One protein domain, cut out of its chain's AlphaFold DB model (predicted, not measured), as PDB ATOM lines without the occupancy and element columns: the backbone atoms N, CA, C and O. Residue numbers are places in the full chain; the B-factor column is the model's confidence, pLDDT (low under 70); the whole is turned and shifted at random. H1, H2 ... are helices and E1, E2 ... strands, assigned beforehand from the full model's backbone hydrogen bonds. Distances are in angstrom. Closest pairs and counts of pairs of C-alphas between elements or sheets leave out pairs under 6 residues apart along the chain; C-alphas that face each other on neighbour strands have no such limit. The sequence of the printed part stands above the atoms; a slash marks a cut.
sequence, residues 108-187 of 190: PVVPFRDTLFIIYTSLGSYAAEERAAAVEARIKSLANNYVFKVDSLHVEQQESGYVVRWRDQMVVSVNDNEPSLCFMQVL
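This is residues 108 to 187 of the 190 residues of an uncharacterized protein of Parapedobacter sp (UniProt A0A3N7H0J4). A small three-strand sheet, E2 to E4, has one helix, H1, packed along its edge strand E4, while the short strand E1 lies near the first residues of H1. Residues 176 to 187 form a closing stretch with no named element. The printed part has 80 residues, under half of them in named elements, which run E1, H1, E2, E3, E4. The sheet order is E2, E3, E4, all antiparallel; the class is mixed, helices and strands. The whole is compact, with a radius of gyration of the C-alphas of 12.4 A, and spans 34 by 26 by 25 A.

Residues 108 to 109 pair antiparallel with residues 117 to 118 of E1, residues 117 to 119, which pairs with no named strand. The closest C-alphas of E1 and H1, residues 128 to 143, are those of Ile 119 and Ala 128, 6.1 A apart. In H1 every O i to N i+4 pair is within hydrogen-bond range. E2, residues 153 to 158, E3, residues 161 to 166, and E4, residues 169 to 175, make a meander, each strand the antiparallel neighbour of the one before. The sheet is only just strongly twisted, with C-alphas up to 4.3 A off its best plane. The hairpin E2 and E3 has N 156 and O 163 within hydrogen-bond range at 2.8 A; the hairpin E3 and E4 has N 164 and O 172 at 2.8 A. H1 is on the sheet at a height of 9.4 A, over E4, and only just along it at 29.8 degrees on the local plane; their closest C-alphas, Arg 138 and Val 171, are 6.2 A apart. E1 is apart from E2, E3 and E4.

E1 begins at C-alpha 117 (22.588, 32.783, 33.740). H1 is 22.4 A long, E2 15.8 A, E3 16.8 A and E4 17.7 A, ending at C-alpha 175 (20.790, 46.070, 28.382).

The C-alphas of Tyr 146 and Asn 177, the two farthest apart, are 34.7 A apart. The printed part has no cut, and no link between named elements is long. The mean pLDDT of the printed part is 78.3; residue 160 and residues 176 to 187 are under 70.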
ATOM      1  N   PRO A 108      28.412  33.813  37.587       87.75
ATOM      2  CA  PRO A 108      27.197  33.008  37.519       87.75
ATOM      3  C   PRO A 108      26.187  33.423  38.599       87.75
ATOM      4  O   PRO A 108      26.566  33.759  39.715       87.75
ATOM      5  N   VAL A 109      24.897  33.359  38.268       86.88
ATOM      6  CA  VAL A 109      23.772  33.581  39.192       86.88
ATOM      7  C   VAL A 109      23.200  32.220  39.595       86.88
ATOM      8  O   VAL A 109      22.562  31.553  38.776       86.88
ATOM      9  N   VAL A 110      23.423  31.805  40.847       88.94
ATOM     10  CA  VAL A 110      23.155  30.445  41.362       88.94
ATOM     11  C   VAL A 110      22.211  30.453  42.584       88.94
ATOM     12  O   VAL A 110      22.621  30.198  43.720       88.94
ATOM     13  N   PRO A 111      20.900  30.713  42.407       84.44
ATOM     14  CA  PRO A 111      19.984  30.858  43.535       84.44
ATOM     15  C   PRO A 111      19.607  29.530  44.221       84.44
ATOM     16  O   PRO A 111      19.472  29.501  45.444       84.44
ATOM     17  N   PHE A 112      19.461  28.426  43.477       84.94
ATOM     18  CA  PHE A 112      18.980  27.131  44.007       84.94
ATOM     19  C   PHE A 112      19.941  25.968  43.734       84.94
ATOM     20  O   PHE A 112      19.500  24.838  43.552       84.94
ATOM     21  N   ARG A 113      21.256  26.238  43.736       81.81
ATOM     22  CA  ARG A 113      22.338  25.285  43.390       81.81
ATOM     23  C   ARG A 113      22.469  24.947  41.900       81.81
ATOM     24  O   ARG A 113      23.272  24.087  41.559       81.81
ATOM     25  N   ASP A 114      21.737  25.645  41.040       83.94
ATOM     26  CA  ASP A 114      21.898  25.601  39.586       83.94
ATOM     27  C   ASP A 114      22.130  27.015  39.034       83.94
ATOM     28  O   ASP A 114      21.637  27.990  39.613       83.94
ATOM     29  N   THR A 115      22.904  27.125  37.951       85.12
ATOM     30  CA  THR A 115      23.250  28.407  37.320       85.12
ATOM     31  C   THR A 115      22.163  28.799  36.335       85.12
ATOM     32  O   THR A 115      22.011  28.171  35.293       85.12
ATOM     33  N   LEU A 116      21.432  29.874  36.631       84.31
ATOM     34  CA  LEU A 116      20.374  30.346  35.736       84.31
ATOM     35  C   LEU A 116      20.940  31.110  34.534       84.31
ATOM     36  O   LEU A 116      20.491  30.920  33.409       84.31
ATOM     37  N   PHE A 117      21.907  31.998  34.773       84.19
ATOM     38  CA  PHE A 117      22.588  32.783  33.740       84.19
ATOM     39  C   PHE A 117      23.881  33.404  34.285       84.19
ATOM     40  O   PHE A 117      24.153  33.350  35.485       84.19
ATOM     41  N   ILE A 118      24.682  33.992  33.391       84.81
ATOM     42  CA  ILE A 118      25.974  34.617  33.702       84.81
ATOM     43  C   ILE A 118      25.899  36.118  33.409       84.81
ATOM     44  O   ILE A 118      25.463  36.529  32.330       84.81
ATOM     45  N   ILE A 119      26.349  36.926  34.366       85.06
ATOM     46  CA  ILE A 119      26.465  38.381  34.259       85.06
ATOM     47  C   ILE A 119      27.913  38.735  33.921       85.06
ATOM     48  O   ILE A 119      28.840  38.300  34.596       85.06
ATOM     49  N   TYR A 120      28.111  39.539  32.878       80.38
ATOM     50  CA  TYR A 120      29.446  39.906  32.380       80.38
ATOM     51  C   TYR A 120      29.808  41.373  32.632       80.38
ATOM     52  O   TYR A 120      30.967  41.757  32.500       80.38
ATOM     53  N   THR A 121      28.819  42.204  32.954       81.00
ATOM     54  CA  THR A 121      28.923  43.665  32.948       81.00
ATOM     55  C   THR A 121      28.398  44.254  34.251       81.00
ATOM     56  O   THR A 121      27.406  43.786  34.823       81.00
ATOM     57  N   SER A 122      29.074  45.302  34.722       81.06
ATOM     58  CA  SER A 122      28.594  46.157  35.806       81.06
ATOM     59  C   SER A 122      27.373  46.965  35.360       81.06
ATOM     60  O   SER A 122      27.197  47.252  34.175       81.06
ATOM     61  N   LEU A 123      26.521  47.334  36.317       78.06
ATOM     62  CA  LEU A 123      25.358  48.184  36.078       78.06
ATOM     63  C   LEU A 123      25.474  49.448  36.933       78.06
ATOM     64  O   LEU A 123      25.254  49.412  38.143       78.06
ATOM     65  N   GLY A 124      25.814  50.572  36.300       80.44
ATOM     66  CA  GLY A 124      26.067  51.826  37.011       80.44
ATOM     67  C   GLY A 124      27.194  51.658  38.034       80.44
ATOM     68  O   GLY A 124      28.296  51.251  37.676       80.44
ATOM     69  N   SER A 125      26.900  51.943  39.304       80.81
ATOM     70  CA  SER A 125      27.845  51.782  40.419       80.81
ATOM     71  C   SER A 125      27.988  50.343  40.924       80.81
ATOM     72  O   SER A 125      28.877  50.091  41.728       80.81
ATOM     73  N   TYR A 126      27.138  49.412  40.480       83.69
ATOM     74  CA  TYR A 126      27.181  48.022  40.933       83.69
ATOM     75  C   TYR A 126      28.148  47.202  40.088       83.69
ATOM     76  O   TYR A 126      27.995  47.111  38.863       83.69
ATOM     77  N   ALA A 127      29.102  46.544  40.742       86.94
ATOM     78  CA  ALA A 127      29.963  45.567  40.083       86.94
ATOM     79  C   ALA A 127      29.147  44.360  39.579       86.94
ATOM     80  O   ALA A 127      28.047  44.079  40.062       86.94
ATOM     81  N   ALA A 128      29.689  43.612  38.610       85.38
ATOM     82  CA  ALA A 128      29.027  42.413  38.082       85.38
ATOM     83  C   ALA A 128      28.715  41.381  39.188       85.38
ATOM     84  O   ALA A 128      27.665  40.741  39.152       85.38
ATOM     85  N   GLU A 129      29.587  41.274  40.194       87.75
ATOM     86  CA  GLU A 129      29.417  40.395  41.356       87.75
ATOM     87  C   GLU A 129      28.278  40.846  42.277       87.75
ATOM     88  O   GLU A 129      27.378  40.065  42.580       87.75
ATOM     89  N   GLU A 130      28.257  42.124  42.661       88.88
ATOM     90  CA  GLU A 130      27.182  42.689  43.486       88.88
ATOM     91  C   GLU A 130      25.825  42.563  42.796       88.88
ATOM     92  O   GLU A 130      24.816  42.234  43.423       88.88
ATOM     93  N   ARG A 131      25.803  42.773  41.476       88.19
ATOM     94  CA  ARG A 131      24.606  42.584  40.662       88.19
ATOM     95  C   ARG A 131      24.154  41.124  40.674       88.19
ATOM     96  O   ARG A 131      22.962  40.883  40.852       88.19
ATOM     97  N   ALA A 132      25.067  40.166  40.515       88.56
ATOM     98  CA  ALA A 132      24.738  38.744  40.589       88.56
ATOM     99  C   ALA A 132      24.149  38.383  41.959       88.56
ATOM    100  O   ALA A 132      23.054  37.827  42.020       88.56
ATOM    101  N   ALA A 133      24.793  38.810  43.048       90.31
ATOM    102  CA  ALA A 133      24.320  38.576  44.410       90.31
ATOM    103  C   ALA A 133      22.937  39.202  44.672       90.31
ATOM    104  O   ALA A 133      22.051  38.562  45.246       90.31
ATOM    105  N   ALA A 134      22.710  40.436  44.211       89.94
ATOM    106  CA  ALA A 134      21.425  41.114  44.352       89.94
ATOM    107  C   ALA A 134      20.308  40.395  43.579       89.94
ATOM    108  O   ALA A 134      19.192  40.249  44.087       89.94
ATOM    109  N   VAL A 135      20.597  39.925  42.364       89.19
ATOM    110  CA  VAL A 135      19.628  39.183  41.552       89.19
ATOM    111  C   VAL A 135      19.350  37.807  42.155       89.19
ATOM    112  O   VAL A 135      18.185  37.428  42.268       89.19
ATOM    113  N   GLU A 136      20.366  37.094  42.642       90.19
ATOM    114  CA  GLU A 136      20.166  35.844  43.379       90.19
ATOM    115  C   GLU A 136      19.259  36.027  44.595       90.19
ATOM    116  O   GLU A 136      18.337  35.237  44.803       90.19
ATOM    117  N   ALA A 137      19.498  37.068  45.397       90.12
ATOM    118  CA  ALA A 137      18.694  37.359  46.578       90.12
ATOM    119  C   ALA A 137      17.232  37.649  46.205       90.12
ATOM    120  O   ALA A 137      16.312  37.146  46.855       90.12
ATOM    121  N   ARG A 138      17.002  38.402  45.121       89.12
ATOM    122  CA  ARG A 138      15.653  38.665  44.597       89.12
ATOM    123  C   ARG A 138      14.968  37.389  44.126       89.12
ATOM    124  O   ARG A 138      13.810  37.183  44.473       89.12
ATOM    125  N   ILE A 139      15.669  36.522  43.394       88.12
ATOM    126  CA  ILE A 139      15.117  35.250  42.906       88.12
ATOM    127  C   ILE A 139      14.796  34.309  44.073       88.12
ATOM    128  O   ILE A 139      13.717  33.719  44.102       88.12
ATOM    129  N   LYS A 140      15.679  34.209  45.075       88.19
ATOM    130  CA  LYS A 140      15.430  33.442  46.308       88.19
ATOM    131  C   LYS A 140      14.195  33.963  47.051       88.19
ATOM    132  O   LYS A 140      13.339  33.176  47.442       88.19
ATOM    133  N   SER A 141      14.080  35.282  47.207       87.31
ATOM    134  CA  SER A 141      12.919  35.922  47.842       87.31
ATOM    135  C   SER A 141      11.621  35.648  47.077       87.31
ATOM    136  O   SER A 141      10.601  35.307  47.674       87.31
ATOM    137  N   LEU A 142      11.678  35.721  45.746       85.62
ATOM    138  CA  LEU A 142      10.555  35.445  44.860       85.62
ATOM    139  C   LEU A 142      10.084  33.989  44.970       85.62
ATOM    140  O   LEU A 142       8.892  33.748  45.121       85.62
ATOM    141  N   ALA A 143      11.005  33.024  44.956       84.00
ATOM    142  CA  ALA A 143      10.660  31.606  45.058       84.00
ATOM    143  C   ALA A 143      10.126  31.207  46.441       84.00
ATOM    144  O   ALA A 143       9.286  30.318  46.539       84.00
ATOM    145  N   ASN A 144      10.579  31.875  47.504       83.38
ATOM    146  CA  ASN A 144      10.058  31.661  48.856       83.38
ATOM    147  C   ASN A 144       8.673  32.298  49.067       83.38
ATOM    148  O   ASN A 144       8.041  32.078  50.102       83.38
ATOM    149  N   ASN A 145       8.188  33.101  48.116       83.00
ATOM    150  CA  ASN A 145       6.885  33.732  48.208       83.00
ATOM    151  C   ASN A 145       5.784  32.763  47.758       83.00
ATOM    152  O   ASN A 145       5.692  32.405  46.589       83.00
ATOM    153  N   TYR A 146       4.885  32.404  48.674       75.31
ATOM    154  CA  TYR A 146       3.756  31.503  48.400       75.31
ATOM    155  C   TYR A 146       2.806  32.008  47.295       75.31
ATOM    156  O   TYR A 146       2.081  31.233  46.678       75.31
ATOM    157  N   VAL A 147       2.802  33.316  47.030       81.81
ATOM    158  CA  VAL A 147       1.952  33.944  46.010       81.81
ATOM    159  C   VAL A 147       2.618  33.933  44.626       81.81
ATOM    160  O   VAL A 147       1.992  34.310  43.633       81.81
ATOM    161  N   PHE A 148       3.885  33.525  44.531       80.69
ATOM    162  CA  PHE A 148       4.598  33.497  43.265       80.69
ATOM    163  C   PHE A 148       4.035  32.421  42.329       80.69
ATOM    164  O   PHE A 148       3.952  31.241  42.665       80.69
ATOM    165  N   LYS A 149       3.669  32.849  41.120       77.38
ATOM    166  CA  LYS A 149       3.333  31.988  39.988       77.38
ATOM    167  C   LYS A 149       4.218  32.384  38.815       77.38
ATOM    168  O   LYS A 149       4.420  33.577  38.587       77.38
ATOM    169  N   VAL A 150       4.705  31.394  38.072       73.62
ATOM    170  CA  VAL A 150       5.623  31.597  36.937       73.62
ATOM    171  C   VAL A 150       5.019  32.551  35.899       73.62
ATOM    172  O   VAL A 150       5.683  33.499  35.493       73.62
ATOM    173  N   ASP A 151       3.725  32.406  35.605       77.69
ATOM    174  CA  ASP A 151       2.990  33.242  34.640       77.69
ATOM    175  C   ASP A 151       2.819  34.711  35.074       77.69
ATOM    176  O   ASP A 151       2.271  35.524  34.341       77.69
ATOM    177  N   SER A 152       3.242  35.076  36.290       83.06
ATOM    178  CA  SER A 152       3.176  36.461  36.782       83.06
ATOM    179  C   SER A 152       4.406  37.300  36.418       83.06
ATOM    180  O   SER A 152       4.447  38.488  36.752       83.06
ATOM    181  N   LEU A 153       5.422  36.703  35.791       84.31
ATOM    182  CA  LEU A 153       6.598  37.416  35.298       84.31
ATOM    183  C   LEU A 153       6.289  38.080  33.960       84.31
ATOM    184  O   LEU A 153       5.820  37.434  33.030       84.31
ATOM    185  N   HIS A 154       6.596  39.368  33.863       84.62
ATOM    186  CA  HIS A 154       6.397  40.145  32.648       84.62
ATOM    187  C   HIS A 154       7.730  40.736  32.201       84.62
ATOM    188  O   HIS A 154       8.521  41.210  33.020       84.62
ATOM    189  N   VAL A 155       7.982  40.681  30.895       84.75
ATOM    190  CA  VAL A 155       9.145  41.310  30.273       84.75
ATOM    191  C   VAL A 155       8.689  42.614  29.646       84.75
ATOM    192  O   VAL A 155       7.845  42.620  28.753       84.75
ATOM    193  N   GLU A 156       9.259  43.714  30.108       83.56
ATOM    194  CA  GLU A 156       9.009  45.041  29.567       83.56
ATOM    195  C   GLU A 156      10.212  45.490  28.747       83.56
ATOM    196  O   GLU A 156      11.350  45.482  29.228       83.56
ATOM    197  N   GLN A 157       9.957  45.890  27.504       80.06
ATOM    198  CA  GLN A 157      10.964  46.520  26.663       80.06
ATOM    199  C   GLN A 157      11.097  47.994  27.054       80.06
ATOM    200  O   GLN A 157      10.119  48.739  27.045       80.06
ATOM    201  N   GLN A 158      12.316  48.405  27.384       79.06
ATOM    202  CA  GLN A 158      12.706  49.795  27.590       79.06
ATOM    203  C   GLN A 158      13.617  50.256  26.447       79.06
ATOM    204  O   GLN A 158      14.050  49.466  25.612       79.06
ATOM    205  N   GLU A 159      13.910  51.553  26.402       70.44
ATOM    206  CA  GLU A 159      14.704  52.163  25.328       70.44
ATOM    207  C   GLU A 159      16.133  51.599  25.231       70.44
ATOM    208  O   GLU A 159      16.683  51.494  24.139       70.44
ATOM    209  N   SER A 160      16.724  51.200  26.360       68.31
ATOM    210  CA  SER A 160      18.107  50.716  26.457       68.31
ATOM    211  C   SER A 160      18.238  49.212  26.744       68.31
ATOM    212  O   SER A 160      19.358  48.715  26.913       68.31
ATOM    213  N   GLY A 161      17.125  48.472  26.795       77.25
ATOM    214  CA  GLY A 161      17.140  47.046  27.107       77.25
ATOM    215  C   GLY A 161      15.798  46.478  27.545       77.25
ATOM    216  O   GLY A 161      14.734  47.013  27.247       77.25
ATOM    217  N   TYR A 162      15.850  45.386  28.299       82.56
ATOM    218  CA  TYR A 162      14.681  44.678  28.801       82.56
ATOM    219  C   TYR A 162      14.716  44.566  30.314       82.56
ATOM    220  O   TYR A 162      15.762  44.346  30.931       82.56
ATOM    221  N   VAL A 163      13.541  44.662  30.920       85.06
ATOM    222  CA  VAL A 163      13.373  44.496  32.358       85.06
ATOM    223  C   VAL A 163      12.374  43.385  32.620       85.06
ATOM    224  O   VAL A 163      11.257  43.402  32.115       85.06
ATOM    225  N   VAL A 164      12.781  42.416  33.435       86.12
ATOM    226  CA  VAL A 164      11.900  41.368  33.943       86.12
ATOM    227  C   VAL A 164      11.326  41.838  35.270       86.12
ATOM    228  O   VAL A 164      12.062  42.076  36.238       86.12
ATOM    229  N   ARG A 165      10.005  41.968  35.316       85.38
ATOM    230  CA  ARG A 165       9.257  42.471  36.464       85.38
ATOM    231  C   ARG A 165       8.315  41.393  36.995       85.38
ATOM    232  O   ARG A 165       7.723  40.624  36.241       85.38
ATOM    233  N   TRP A 166       8.164  41.354  38.311       84.19
ATOM    234  CA  TRP A 166       7.103  40.616  38.982       84.19
ATOM    235  C   TRP A 166       6.274  41.611  39.789       84.19
ATOM    236  O   TRP A 166       6.766  42.177  40.766       84.19
ATOM    237  N   ARG A 167       5.021  41.835  39.372       82.62
ATOM    238  CA  ARG A 167       4.175  42.926  39.896       82.62
ATOM    239  C   ARG A 167       4.926  44.260  39.806       82.62
ATOM    240  O   ARG A 167       5.405  44.596  38.732       82.62
ATOM    241  N   ASP A 168       5.107  44.959  40.921       80.69
ATOM    242  CA  ASP A 168       5.836  46.229  40.976       80.69
ATOM    243  C   ASP A 168       7.344  46.057  41.230       80.69
ATOM    244  O   ASP A 168       8.095  47.032  41.236       80.69
ATOM    245  N   GLN A 169       7.823  44.823  41.422       82.06
ATOM    246  CA  GLN A 169       9.218  44.550  41.752       82.06
ATOM    247  C   GLN A 169      10.037  44.187  40.509       82.06
ATOM    248  O   GLN A 169       9.763  43.209  39.812       82.06
ATOM    249  N   MET A 170      11.116  44.932  40.275       83.62
ATOM    250  CA  MET A 170      12.116  44.580  39.268       83.62
ATOM    251  C   MET A 170      12.953  43.384  39.735       83.62
ATOM    252  O   MET A 170      13.642  43.453  40.756       83.62
ATOM    253  N   VAL A 171      12.933  42.301  38.959       85.06
ATOM    254  CA  VAL A 171      13.736  41.101  39.226       85.06
ATOM    255  C   VAL A 171      15.133  41.296  38.645       85.06
ATOM    256  O   VAL A 171      16.113  41.319  39.392       85.06
ATOM    257  N   VAL A 172      15.219  41.534  37.335       85.75
ATOM    258  CA  VAL A 172      16.477  41.751  36.612       85.75
ATOM    259  C   VAL A 172      16.272  42.747  35.471       85.75
ATOM    260  O   VAL A 172      15.224  42.758  34.831       85.75
ATOM    261  N   SER A 173      17.274  43.584  35.221       81.19
ATOM    262  CA  SER A 173      17.375  44.441  34.037       81.19
ATOM    263  C   SER A 173      18.552  43.974  33.194       81.19
ATOM    264  O   SER A 173      19.592  43.624  33.757       81.19
ATOM    265  N   VAL A 174      18.402  43.966  31.874       80.00
ATOM    266  CA  VAL A 174      19.438  43.548  30.927       80.00
ATOM    267  C   VAL A 174      19.486  44.554  29.785       80.00
ATOM    268  O   VAL A 174      18.451  44.835  29.187       80.00
ATOM    269  N   ASN A 175      20.663  45.101  29.478       77.75
ATOM    270  CA  ASN A 175      20.790  46.070  28.382       77.75
ATOM    271  C   ASN A 175      21.043  45.367  27.045       77.75
ATOM    272  O   ASN A 175      21.701  44.331  27.013       77.75
ATOM    273  N   ASP A 176      20.622  45.988  25.941       69.12
ATOM    274  CA  ASP A 176      20.785  45.461  24.569       69.12
ATOM    275  C   ASP A 176      22.241  45.186  24.171       69.12
ATOM    276  O   ASP A 176      22.535  44.322  23.344       69.12
ATOM    277  N   ASN A 177      23.163  45.913  24.796       65.00
ATOM    278  CA  ASN A 177      24.597  45.790  24.564       65.00
ATOM    279  C   ASN A 177      25.265  44.747  25.462       65.00
ATOM    280  O   ASN A 177      26.469  44.511  25.334       65.00
ATOM    281  N   GLU A 178      24.523  44.138  26.385       64.88
ATOM    282  CA  GLU A 178      25.101  43.106  27.221       64.88
ATOM    283  C   GLU A 178      25.314  41.825  26.398       64.88
ATOM    284  O   GLU A 178      24.502  41.451  25.541       64.88
ATOM    285  N   PRO A 179      26.366  41.050  26.732       57.12
ATOM    286  CA  PRO A 179      26.356  39.592  26.592       57.12
ATOM    287  C   PRO A 179      25.146  39.058  27.405       57.12
ATOM    288  O   PRO A 179      24.235  39.798  27.640       57.12
ATOM    289  N   SER A 180      24.979  37.842  27.899       56.50
ATOM    290  CA  SER A 180      23.719  37.450  28.616       56.50
ATOM    291  C   SER A 180      22.374  37.512  27.817       56.50
ATOM    292  O   SER A 180      21.636  36.535  27.866       56.50
ATOM    293  N   LEU A 181      22.067  38.512  26.966       48.72
ATOM    294  CA  LEU A 181      20.832  38.633  26.166       48.72
ATOM    295  C   LEU A 181      20.652  37.555  25.099       48.72
ATOM    296  O   LEU A 181      19.536  37.320  24.641       48.72
ATOM    297  N   CYS A 182      21.717  36.831  24.744       47.59
ATOM    298  CA  CYS A 182      21.569  35.664  23.871       47.59
ATOM    299  C   CYS A 182      20.675  34.579  24.515       47.59
ATOM    300  O   CYS A 182      20.188  33.709  23.799       47.59
ATOM    301  N   PHE A 183      20.419  34.652  25.829       38.62
ATOM    302  CA  PHE A 183      19.480  33.782  26.536       38.62
ATOM    303  C   PHE A 183      18.021  34.268  26.485       38.62
ATOM    304  O   PHE A 183      17.113  33.442  26.465       38.62
ATOM    305  N   MET A 184      17.741  35.575  26.386       39.06
ATOM    306  CA  MET A 184      16.345  36.051  26.330       39.06
ATOM    307  C   MET A 184      15.665  35.765  24.991       39.06
ATOM    308  O   MET A 184      14.454  35.577  24.955       39.06
ATOM    309  N   GLN A 185      16.431  35.603  23.909       34.84
ATOM    310  CA  GLN A 185      15.894  35.069  22.652       34.84
ATOM    311  C   GLN A 185      15.466  33.589  22.776       34.84
ATOM    312  O   GLN A 185      14.677  33.109  21.966       34.84
ATOM    313  N   VAL A 186      15.937  32.883  23.815       32.78
ATOM    314  CA  VAL A 186      15.548  31.504  24.162       32.78
ATOM    315  C   VAL A 186      14.411  31.465  25.198       32.78
ATOM    316  O   VAL A 186      13.691  30.479  25.262       32.78
ATOM    317  N   LEU A 187      14.148  32.545  25.940       31.00
ATOM    318  CA  LEU A 187      12.949  32.646  26.793       31.00
ATOM    319  C   LEU A 187      11.671  32.991  26.006       31.00
ATOM    320  O   LEU A 187      10.583  32.968  26.565       31.00
TER     321      LEU A 187